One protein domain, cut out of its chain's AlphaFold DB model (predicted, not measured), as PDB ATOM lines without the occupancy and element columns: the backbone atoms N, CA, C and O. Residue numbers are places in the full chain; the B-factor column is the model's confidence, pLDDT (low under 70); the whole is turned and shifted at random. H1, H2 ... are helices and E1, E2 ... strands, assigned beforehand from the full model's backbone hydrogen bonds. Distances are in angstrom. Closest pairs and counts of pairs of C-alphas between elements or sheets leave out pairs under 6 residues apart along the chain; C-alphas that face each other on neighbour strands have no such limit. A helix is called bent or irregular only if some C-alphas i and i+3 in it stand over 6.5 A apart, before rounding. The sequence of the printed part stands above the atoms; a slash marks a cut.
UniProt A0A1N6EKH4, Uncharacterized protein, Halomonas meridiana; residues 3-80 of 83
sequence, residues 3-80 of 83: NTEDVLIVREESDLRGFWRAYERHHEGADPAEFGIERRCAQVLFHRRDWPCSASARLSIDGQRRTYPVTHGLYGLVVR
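This is residues 3 to 80 of the 83 residues of an uncharacterized protein of Halomonas meridiana (UniProt A0A1N6EKH4). A small closed barrel of five strands, of which E5 alone is very short, has two helices together off to one side, beyond the end of E1 and the start of E2. E2 and E4 bend strongly as they go round the barrel, and the three-residue strand E5 closes the ring between E4 and E1. The shorter helix, H2, is on the barrel, while H1 lies farther out and touches H2. The printed part has 78 residues with two named helices and five named strands, in the order E1 H1 H2 E2 E3 E4 E5; the barrel is mixed, with E5 and E1 parallel and the other neighbour pairs antiparallel, and the class is mixed, helices and strands. The whole is compact, with a radius of gyration of the C-alphas of 12.5 A and spans of 32 by 32 by 20 A.

The first strand, E1, residues 3 to 9, is the antiparallel neighbour of E2, residues 38 to 46, at 135 degrees between their directions; N 5 and O 42 are 2.9 A apart and N 40 and O 7 are 2.9 A apart, both within hydrogen-bond range. Between these strands along the chain come H1, residues 16 to 29, and H2, residues 32 to 35. H1 touches H2 with residues 16 to 19 alone, the closest C-alphas being those of Phe 19 and Phe 35, 6.0 A apart. H2 is on the barrel, and its closest C-alpha pair with E2 is Pro 32 and Glu 38, 6.4 A. H1 is not on the barrel and is apart from E2. In H1, 8 of 10 pairs of O i and N i+4 are within hydrogen-bond range, and H2 is too short for such a pair. E2 bends by 70 degrees at residue 41, and its pairing is staggered: it pairs with E1 over residues 38 to 44 and with E3, residues 55 to 61, over residues 44 to 46. E2 and E3 form a hairpin, with N 45 and O 56 within hydrogen-bond range at 2.8 A. E3 and E4, residues 64 to 72, form the next hairpin, with N 68 and O 57 at 2.8 A. E4 bends by 56 degrees at residue 67; it pairs with E3 over residues 64 to 70 and with E5, residues 77 to 79, over residues 71 to 72. E4 and E5 form a hairpin too, with N 71 and O 78 at 2.8 A, and E2 E3 E4 E5 make a meander, each strand the antiparallel neighbour of the one before. E5 is the parallel neighbour of E1, at 56 degrees between their directions, with N 8 and O 77 at 2.7 A.

E1 begins with C-alpha 3 at (321.036, 365.604, 317.973) and is 17.2 A long from first to last C-alpha. H1 begins with C-alpha 16 at (301.547, 371.872, 306.567) and is 15.4 A long; it is irregular, with C-alphas 25 and 28 9.4 A apart. H2 is 5.4 A long. E2 is 20.9 A long, E3 17.5 A and E4 22.8 A. E5 is 6.9 A long and ends with C-alpha 79 at (311.772, 367.000, 305.625).

The two C-alphas farthest apart are those of Arg 25, in H1, and Gln 64, in E4, at 34.9 A. The printed part runs from residue 3 to residue 80 without a cut. The links E1 to H1 and E2 to E3 are short, the other links are tight, and no link is long. The mean pLDDT of the printed part is 91.6, and residues 51 to 52, in the link from E2 to E3, are under 70.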
ATOM      1  N   ASN A   3     322.036 365.746 316.922       88.88
ATOM      2  CA  ASN A   3     321.036 365.604 317.973       88.88
ATOM      3  C   ASN A   3     319.919 364.666 317.524       88.88
ATOM      4  O   ASN A   3     319.616 364.561 316.334       88.88
ATOM      5  N   THR A   4     319.283 364.028 318.499       93.38
ATOM      6  CA  THR A   4     318.008 363.348 318.303       93.38
ATOM      7  C   THR A   4     316.894 364.390 318.363       93.38
ATOM      8  O   THR A   4     316.692 364.985 319.413       93.38
ATOM      9  N   GLU A   5     316.189 364.606 317.258       93.50
ATOM     10  CA  GLU A   5     315.118 365.602 317.145       93.50
ATOM     11  C   GLU A   5     313.894 364.981 316.466       93.50
ATOM     12  O   GLU A   5     314.023 364.054 315.658       93.50
ATOM     13  N   ASP A   6     312.710 365.523 316.741       93.88
ATOM     14  CA  ASP A   6     311.521 365.205 315.956       93.88
ATOM     15  C   ASP A   6     311.531 365.977 314.634       93.88
ATOM     16  O   ASP A   6     311.695 367.199 314.586       93.88
ATOM     17  N   VAL A   7     311.332 365.244 313.541       95.38
ATOM     18  CA  VAL A   7     311.162 365.799 312.202       95.38
ATOM     19  C   VAL A   7     309.774 365.472 311.669       95.38
ATOM     20  O   VAL A   7     309.230 364.388 311.885       95.38
ATOM     21  N   LEU A   8     309.217 366.423 310.935       96.62
ATOM     22  CA  LEU A   8     307.969 366.317 310.207       96.62
ATOM     23  C   LEU A   8     308.287 365.969 308.757       96.62
ATOM     24  O   LEU A   8     308.935 366.743 308.047       96.62
ATOM     25  N   ILE A   9     307.841 364.802 308.318       96.81
ATOM     26  CA  ILE A   9     307.928 364.361 306.932       96.81
ATOM     27  C   ILE A   9     306.664 364.859 306.234       96.81
ATOM     28  O   ILE A   9     305.554 364.428 306.543       96.81
ATOM     29  N   VAL A  10     306.848 365.808 305.323       96.62
ATOM     30  CA  VAL A  10     305.776 366.539 304.644       96.62
ATOM     31  C   VAL A  10     305.836 366.205 303.160       96.62
ATOM     32  O   VAL A  10     306.808 366.572 302.491       96.62
ATOM     33  N   ARG A  11     304.805 365.525 302.666       95.06
ATOM     34  CA  ARG A  11     304.636 365.176 301.251       95.06
ATOM     35  C   ARG A  11     303.871 366.273 300.515       95.06
ATOM     36  O   ARG A  11     303.484 367.281 301.113       95.06
ATOM     37  N   GLU A  12     303.711 366.121 299.208       92.75
ATOM     38  CA  GLU A  12     303.018 367.103 298.367       92.75
ATOM     39  C   GLU A  12     301.553 367.311 298.789       92.75
ATOM     40  O   GLU A  12     301.080 368.446 298.837       92.75
ATOM     41  N   GLU A  13     300.868 366.234 299.166       93.19
ATOM     42  CA  GLU A  13     299.468 366.216 299.588       93.19
ATOM     43  C   GLU A  13     299.235 366.662 301.043       93.19
ATOM     44  O   GLU A  13     298.089 366.869 301.446       93.19
ATOM     45  N   SER A  14     300.296 366.820 301.839       96.12
ATOM     46  CA  SER A  14     300.201 367.177 303.257       96.12
ATOM     47  C   SER A  14     299.819 368.652 303.469       96.12
ATOM     48  O   SER A  14     300.415 369.559 302.878       96.12
ATOM     49  N   ASP A  15     298.925 368.935 304.421       96.19
ATOM     50  CA  ASP A  15     298.541 370.308 304.780       96.19
ATOM     51  C   ASP A  15     299.388 370.880 305.930       96.19
ATOM     52  O   ASP A  15     298.948 371.064 307.067       96.19
ATOM     53  N   LEU A  16     300.632 371.240 305.609       95.00
ATOM     54  CA  LEU A  16     301.547 371.872 306.567       95.00
ATOM     55  C   LEU A  16     301.028 373.207 307.113       95.00
ATOM     56  O   LEU A  16     301.323 373.569 308.250       95.00
ATOM     57  N   ARG A  17     300.256 373.959 306.320       94.75
ATOM     58  CA  ARG A  17     299.705 375.246 306.764       94.75
ATOM     59  C   ARG A  17     298.559 375.041 307.749       94.75
ATOM     60  O   ARG A  17     298.491 375.772 308.736       94.75
ATOM     61  N   GLY A  18     297.683 374.075 307.482       95.19
ATOM     62  CA  GLY A  18     296.634 373.644 308.398       95.19
ATOM     63  C   GLY A  18     297.217 373.176 309.721       95.19
ATOM     64  O   GLY A  18     296.807 373.684 310.765       95.19
ATOM     65  N   PHE A  19     298.255 372.335 309.670       95.62
ATOM     66  CA  PHE A  19     298.926 371.854 310.874       95.62
ATOM     67  C   PHE A  19     299.475 373.001 311.728       95.62
ATOM     68  O   PHE A  19     299.199 373.062 312.921       95.62
ATOM     69  N   TRP A  20     300.172 373.973 311.133       94.75
ATOM     70  CA  TRP A  20     300.665 375.136 311.880       94.75
ATOM     71  C   TRP A  20     299.557 375.951 312.542       94.75
ATOM     72  O   TRP A  20     299.717 376.367 313.685       94.75
ATOM     73  N   ARG A  21     298.421 376.147 311.866       94.88
ATOM     74  CA  ARG A  21     297.268 376.851 312.452       94.88
ATOM     75  C   ARG A  21     296.637 376.072 313.602       94.88
ATOM     76  O   ARG A  21     296.195 376.678 314.573       94.88
ATOM     77  N   ALA A  22     296.563 374.748 313.487       94.31
ATOM     78  CA  ALA A  22     296.068 373.896 314.562       94.31
ATOM     79  C   ALA A  22     297.030 373.912 315.756       94.31
ATOM     80  O   ALA A  22     296.588 374.098 316.888       94.31
ATOM     81  N   TYR A  23     298.337 373.819 315.498       93.38
ATOM     82  CA  TYR A  23     299.381 373.884 316.519       93.38
ATOM     83  C   TYR A  23     299.405 375.239 317.235       93.38
ATOM     84  O   TYR A  23     299.577 375.299 318.444       93.38
ATOM     85  N   GLU A  24     299.163 376.347 316.537       93.44
ATOM     86  CA  GLU A  24     299.063 377.666 317.174       93.44
ATOM     87  C   GLU A  24     297.882 377.763 318.160       93.44
ATOM     88  O   GLU A  24     297.966 378.469 319.161       93.44
ATOM     89  N   ARG A  25     296.786 377.038 317.907       92.81
ATOM     90  CA  ARG A  25     295.571 377.069 318.743       92.81
ATOM     91  C   ARG A  25     295.573 376.046 319.869       92.81
ATOM     92  O   ARG A  25     295.026 376.309 320.936       92.81
ATOM     93  N   HIS A  26     296.118 374.866 319.600       89.75
ATOM     94  CA  HIS A  26     295.997 373.692 320.461       89.75
ATOM     95  C   HIS A  26     297.355 373.151 320.922       89.75
ATOM     96  O   HIS A  26     297.391 372.205 321.707       89.75
ATOM     97  N   HIS A  27     298.460 373.758 320.474       87.31
ATOM     98  CA  HIS A  27     299.834 373.342 320.752       87.31
ATOM     99  C   HIS A  27     300.020 371.838 320.525       87.31
ATOM    100  O   HIS A  27     299.716 371.331 319.446       87.31
ATOM    101  N   GLU A  28     300.481 371.122 321.550       78.69
ATOM    102  CA  GLU A  28     300.737 369.680 321.524       78.69
ATOM    103  C   GLU A  28     299.481 368.838 321.240       78.69
ATOM    104  O   GLU A  28     299.605 367.667 320.888       78.69
ATOM    105  N   GLY A  29     298.282 369.423 321.350       84.69
ATOM    106  CA  GLY A  29     297.018 368.778 320.994       84.69
ATOM    107  C   GLY A  29     296.752 368.676 319.490       84.69
ATOM    108  O   GLY A  29     295.819 367.981 319.102       84.69
ATOM    109  N   ALA A  30     297.534 369.347 318.637       91.00
ATOM    110  CA  ALA A  30     297.438 369.180 317.190       91.00
ATOM    111  C   ALA A  30     298.235 367.945 316.746       91.00
ATOM    112  O   ALA A  30     299.463 367.917 316.871       91.00
ATOM    113  N   ASP A  31     297.555 366.941 316.194       93.38
ATOM    114  CA  ASP A  31     298.214 365.760 315.639       93.38
ATOM    115  C   ASP A  31     298.611 366.008 314.169       93.38
ATOM    116  O   ASP A  31     297.734 366.211 313.325       93.38
ATOM    117  N   PRO A  32     299.913 365.980 313.811       94.88
ATOM    118  CA  PRO A  32     300.362 366.086 312.426       94.88
ATOM    119  C   PRO A  32     299.689 365.076 311.483       94.88
ATOM    120  O   PRO A  32     299.489 365.386 310.305       94.88
ATOM    121  N   ALA A  33     299.312 363.893 311.985       95.56
ATOM    122  CA  ALA A  33     298.697 362.850 311.169       95.56
ATOM    123  C   ALA A  33     297.350 363.286 310.561       95.56
ATOM    124  O   ALA A  33     297.055 362.910 309.427       95.56
ATOM    125  N   GLU A  34     296.581 364.142 311.247       96.44
ATOM    126  CA  GLU A  34     295.315 364.703 310.737       96.44
ATOM    127  C   GLU A  34     295.512 365.562 309.477       96.44
ATOM    128  O   GLU A  34     294.581 365.761 308.698       96.44
ATOM    129  N   PHE A  35     296.740 366.032 309.248       96.69
ATOM    130  CA  PHE A  35     297.134 366.858 308.107       96.69
ATOM    131  C   PHE A  35     297.975 366.080 307.085       96.69
ATOM    132  O   PHE A  35     298.609 366.682 306.214       96.69
ATOM    133  N   GLY A  36     298.026 364.748 307.200       96.31
ATOM    134  CA  GLY A  36     298.842 363.893 306.341       96.31
ATOM    135  C   GLY A  36     300.346 364.078 306.553       96.31
ATOM    136  O   GLY A  36     301.117 363.878 305.618       96.31
ATOM    137  N   ILE A  37     300.776 364.512 307.743       97.31
ATOM    138  CA  ILE A  37     302.188 364.711 308.093       97.31
ATOM    139  C   ILE A  37     302.627 363.600 309.037       97.31
ATOM    140  O   ILE A  37     302.022 363.370 310.080       97.31
ATOM    141  N   GLU A  38     303.735 362.943 308.706       96.06
ATOM    142  CA  GLU A  38     304.341 361.965 309.603       96.06
ATOM    143  C   GLU A  38     305.342 362.662 310.528       96.06
ATOM    144  O   GLU A  38     306.202 363.421 310.081       96.06
ATOM    145  N   ARG A  39     305.267 362.372 311.828       95.06
ATOM    146  CA  ARG A  39     306.261 362.804 312.813       95.06
ATOM    147  C   ARG A  39     307.166 361.637 313.164       95.06
ATOM    148  O   ARG A  39     306.688 360.564 313.528       95.06
ATOM    149  N   ARG A  40     308.475 361.852 313.068       94.44
ATOM    150  CA  ARG A  40     309.466 360.812 313.320       94.44
ATOM    151  C   ARG A  40     310.664 361.358 314.080       94.44
ATOM    152  O   ARG A  40     311.223 362.385 313.715       94.44
ATOM    153  N   CYS A  41     311.110 360.599 315.071       94.12
ATOM    154  CA  CYS A  41     312.342 360.875 315.790       94.12
ATOM    155  C   CYS A  41     313.560 360.493 314.927       94.12
ATOM    156  O   CYS A  41     313.631 359.379 314.392       94.12
ATOM    157  N   ALA A  42     314.514 361.410 314.755       94.19
ATOM    158  CA  ALA A  42     315.634 361.249 313.834       94.19
ATOM    159  C   ALA A  42     316.942 361.844 314.362       94.19
ATOM    160  O   ALA A  42     316.957 362.831 315.088       94.19
ATOM    161  N   GLN A  43     318.066 361.275 313.919       94.44
ATOM    162  CA  GLN A  43     319.379 361.896 314.096       94.44
ATOM    163  C   GLN A  43     319.546 363.031 313.078       94.44
ATOM    164  O   GLN A  43     319.738 362.777 311.881       94.44
ATOM    165  N   VAL A  44     319.493 364.271 313.556       94.06
ATOM    166  CA  VAL A  44     319.654 365.492 312.764       94.06
ATOM    167  C   VAL A  44     321.067 366.032 312.941       94.06
ATOM    168  O   VAL A  44     321.520 366.309 314.049       94.06
ATOM    169  N   LEU A  45     321.776 366.193 311.824       94.06
ATOM    170  CA  LEU A  45     323.075 366.847 311.760       94.06
ATOM    171  C   LEU A  45     322.889 368.315 311.371       94.06
ATOM    172  O   LEU A  45     322.566 368.617 310.225       94.06
ATOM    173  N   PHE A  46     323.149 369.216 312.315       91.12
ATOM    174  CA  PHE A  46     323.231 370.657 312.089       91.12
ATOM    175  C   PHE A  46     324.636 371.022 311.594       91.12
ATOM    176  O   PHE A  46     325.626 370.828 312.316       91.12
ATOM    177  N   HIS A  47     324.718 371.540 310.367       88.06
ATOM    178  CA  HIS A  47     325.959 371.917 309.674       88.06
ATOM    179  C   HIS A  47     326.475 373.291 310.094       88.06
ATOM    180  O   HIS A  47     327.667 373.571 309.988       88.06
ATOM    181  N   ARG A  48     325.574 374.149 310.575       83.19
ATOM    182  CA  ARG A  48     325.850 375.510 311.031       83.19
ATOM    183  C   ARG A  48     325.171 375.776 312.368       83.19
ATOM    184  O   ARG A  48     324.205 375.097 312.712       83.19
ATOM    185  N   ARG A  49     325.732 376.713 313.137       73.38
ATOM    186  CA  ARG A  49     325.194 377.139 314.444       73.38
ATOM    187  C   ARG A  49     324.336 378.401 314.333       73.38
ATOM    188  O   ARG A  49     323.558 378.676 315.235       73.38
ATOM    189  N   ASP A  50     324.520 379.164 313.262       75.19
ATOM    190  CA  ASP A  50     323.818 380.401 312.951       75.19
ATOM    191  C   ASP A  50     322.484 380.136 312.250       75.19
ATOM    192  O   ASP A  50     322.380 379.281 311.369       75.19
ATOM    193  N   TRP A  51     321.462 380.891 312.654       68.19
ATOM    194  CA  TRP A  51     320.126 380.805 312.080       68.19
ATOM    195  C   TRP A  51     320.034 381.559 310.740       68.19
ATOM    196  O   TRP A  51     320.518 382.690 310.661       68.19
ATOM    197  N   PRO A  52     319.349 381.011 309.717       69.62
ATOM    198  CA  PRO A  52     318.748 379.677 309.676       69.62
ATOM    199  C   PRO A  52     319.814 378.582 309.539       69.62
ATOM    200  O   PRO A  52     320.614 378.584 308.601       69.62
ATOM    201  N   CYS A  53     319.799 377.610 310.457       72.25
ATOM    202  CA  CYS A  53     320.781 376.533 310.441       72.25
ATOM    203  C   CYS A  53     320.517 375.617 309.238       72.25
ATOM    204  O   CYS A  53     319.397 375.148 309.030       72.25
ATOM    205  N   SER A  54     321.557 375.312 308.461       84.94
ATOM    206  CA  SER A  54     321.495 374.208 307.500       84.94
ATOM    207  C   SER A  54     321.593 372.888 308.261       84.94
ATOM    208  O   SER A  54     322.504 372.712 309.076       84.94
ATOM    209  N   ALA A  55     320.663 371.967 308.016       92.56
ATOM    210  CA  ALA A  55     320.610 370.677 308.688       92.56
ATOM    211  C   ALA A  55     320.250 369.549 307.715       92.56
ATOM    212  O   ALA A  55     319.686 369.766 306.643       92.56
ATOM    213  N   SER A  56     320.584 368.319 308.092       94.81
ATOM    214  CA  SER A  56     320.207 367.120 307.343       94.81
ATOM    215  C   SER A  56     319.939 365.947 308.272       94.81
ATOM    216  O   SER A  56     320.614 365.813 309.291       94.81
ATOM    217  N   ALA A  57     319.026 365.061 307.889       95.06
ATOM    218  CA  ALA A  57     318.700 363.854 308.639       95.06
ATOM    219  C   ALA A  57     318.849 362.616 307.753       95.06
ATOM    220  O   ALA A  57     318.470 362.623 306.581       95.06
ATOM    221  N   ARG A  58     319.391 361.528 308.310       94.81
ATOM    222  CA  ARG A  58     319.442 360.235 307.615       94.81
ATOM    223  C   ARG A  58     318.213 359.414 307.985       94.81
ATOM    224  O   ARG A  58     318.123 358.922 309.105       94.81
ATOM    225  N   LEU A  59     317.300 359.244 307.035       94.44
ATOM    226  CA  LEU A  59     315.993 358.613 307.240       94.44
ATOM    227  C   LEU A  59     315.766 357.480 306.239       94.44
ATOM    228  O   LEU A  59     316.360 357.467 305.163       94.44
ATOM    229  N   SER A  60     314.894 356.540 306.603       94.69
ATOM    230  CA  SER A  60     314.363 355.516 305.699       94.69
ATOM    231  C   SER A  60     312.899 355.816 305.403       94.69
ATOM    232  O   SER A  60     312.046 355.546 306.242       94.69
ATOM    233  N   ILE A  61     312.611 356.406 304.250       92.62
ATOM    234  CA  ILE A  61     311.251 356.766 303.816       92.62
ATOM    235  C   ILE A  61     310.931 355.880 302.612       92.62
ATOM    236  O   ILE A  61     311.794 355.701 301.757       92.62
ATOM    237  N   ASP A  62     309.758 355.243 302.601       90.62
ATOM    238  CA  ASP A  62     309.313 354.335 301.527       90.62
ATOM    239  C   ASP A  62     310.328 353.225 301.186       90.62
ATOM    240  O   ASP A  62     310.584 352.890 300.033       90.62
ATOM    241  N   GLY A  63     310.979 352.677 302.219       91.00
ATOM    242  CA  GLY A  63     312.010 351.641 302.076       91.00
ATOM    243  C   GLY A  63     313.370 352.145 301.577       91.00
ATOM    244  O   GLY A  63     314.308 351.358 301.453       91.00
ATOM    245  N   GLN A  64     313.527 353.448 301.330       91.06
ATOM    246  CA  GLN A  64     314.766 354.036 300.835       91.06
ATOM    247  C   GLN A  64     315.487 354.836 301.917       91.06
ATOM    248  O   GLN A  64     315.034 355.888 302.379       91.06
ATOM    249  N   ARG A  65     316.680 354.354 302.288       93.81
ATOM    250  CA  ARG A  65     317.549 355.034 303.249       93.81
ATOM    251  C   ARG A  65     318.424 356.074 302.559       93.81
ATOM    252  O   ARG A  65     319.359 355.726 301.840       93.81
ATOM    253  N   ARG A  66     318.158 357.352 302.823       94.50
ATOM    254  CA  ARG A  66     318.861 358.490 302.213       94.50
ATOM    255  C   ARG A  66     319.099 359.595 303.241       94.50
ATOM    256  O   ARG A  66     318.564 359.563 304.349       94.50
ATOM    257  N   THR A  67     319.965 360.537 302.889       94.81
ATOM    258  CA  THR A  67     320.143 361.769 303.660       94.81
ATOM    259  C   THR A  67     319.240 362.827 303.049       94.81
ATOM    260  O   THR A  67     319.384 363.126 301.868       94.81
ATOM    261  N   TYR A  68     318.329 363.374 303.846       95.00
ATOM    262  CA  TYR A  68     317.395 364.404 303.416       95.00
ATOM    263  C   TYR A  68     317.806 365.766 303.976       95.00
ATOM    264  O   TYR A  68     318.280 365.834 305.120       95.00
ATOM    265  N   PRO A  69     317.625 366.853 303.206       94.25
ATOM    266  CA  PRO A  69     317.731 368.194 303.751       94.25
ATOM    267  C   PRO A  69     316.635 368.409 304.800       94.25
ATOM    268  O   PRO A  69     315.483 368.015 304.611       94.25
ATOM    269  N   VAL A  70     317.006 369.039 305.911       93.94
ATOM    270  CA  VAL A  70     316.082 369.449 306.968       93.94
ATOM    271  C   VAL A  70     315.947 370.961 306.910       93.94
ATOM    272  O   VAL A  70     316.934 371.696 306.951       93.94
ATOM    273  N   THR A  71     314.706 371.419 306.818       91.50
ATOM    274  CA  THR A  71     314.347 372.837 306.827       91.50
ATOM    275  C   THR A  71     313.701 373.202 308.154       91.50
ATOM    276  O   THR A  71     312.985 372.399 308.742       91.50
ATOM    277  N   HIS A  72     313.952 374.411 308.640       88.00
ATOM    278  CA  HIS A  72     313.310 374.897 309.854       88.00
ATOM    279  C   HIS A  72     311.928 375.459 309.504       88.00
ATOM    280  O   HIS A  72     311.822 376.482 308.827       88.00
ATOM    281  N   GLY A  73     310.877 374.752 309.913       86.00
ATOM    282  CA  GLY A  73     309.498 375.224 309.861       86.00
ATOM    283  C   GLY A  73     309.159 376.119 311.053       86.00
ATOM    284  O   GLY A  73     309.984 376.345 311.934       86.00
ATOM    285  N   LEU A  74     307.921 376.621 311.082       86.88
ATOM    286  CA  LEU A  74     307.464 377.541 312.128       86.88
ATOM    287  C   LEU A  74     307.411 376.873 313.511       86.88
ATOM    288  O   LEU A  74     307.812 377.483 314.496       86.88
ATOM    289  N   TYR A  75     306.967 375.612 313.567       88.75
ATOM    290  CA  TYR A  75     306.835 374.850 314.813       88.75
ATOM    291  C   TYR A  75     307.483 373.459 314.725       88.75
ATOM    292  O   TYR A  75     307.008 372.506 315.332       88.75
ATOM    293  N   GLY A  76     308.550 373.309 313.935       90.25
ATOM    294  CA  GLY A  76     309.265 372.033 313.849       90.25
ATOM    295  C   GLY A  76     310.227 371.925 312.674       90.25
ATOM    296  O   GLY A  76     310.241 372.757 311.766       90.25
ATOM    297  N   LEU A  77     311.033 370.867 312.684       93.62
ATOM    298  CA  LEU A  77     311.949 370.527 311.600       93.62
ATOM    299  C   LEU A  77     311.194 369.796 310.492       93.62
ATOM    300  O   LEU A  77     310.437 368.876 310.766       93.62
ATOM    301  N   VAL A  78     311.401 370.184 309.238       95.25
ATOM    302  CA  VAL A  78     310.638 369.690 308.089       95.25
ATOM    303  C   VAL A  78     311.560 369.008 307.086       95.25
ATOM    304  O   VAL A  78     312.534 369.600 306.612       95.25
ATOM    305  N   VAL A  79     311.195 367.784 306.716       95.69
ATOM    306  CA  VAL A  79     311.772 367.000 305.625       95.69
ATOM    307  C   VAL A  79     310.727 366.868 304.523       95.69
ATOM    308  O   VAL A  79     309.597 366.467 304.783       95.69
ATOM    309  N   ARG A  80     311.111 367.185 303.286       94.75
ATOM    310  CA  ARG A  80     310.281 366.973 302.095       94.75
ATOM    311  C   ARG A  80     310.956 365.915 301.225       94.75
ATOM    312  O   ARG A  80     311.954 366.252 300.593       94.75
TER     313      ARG A  80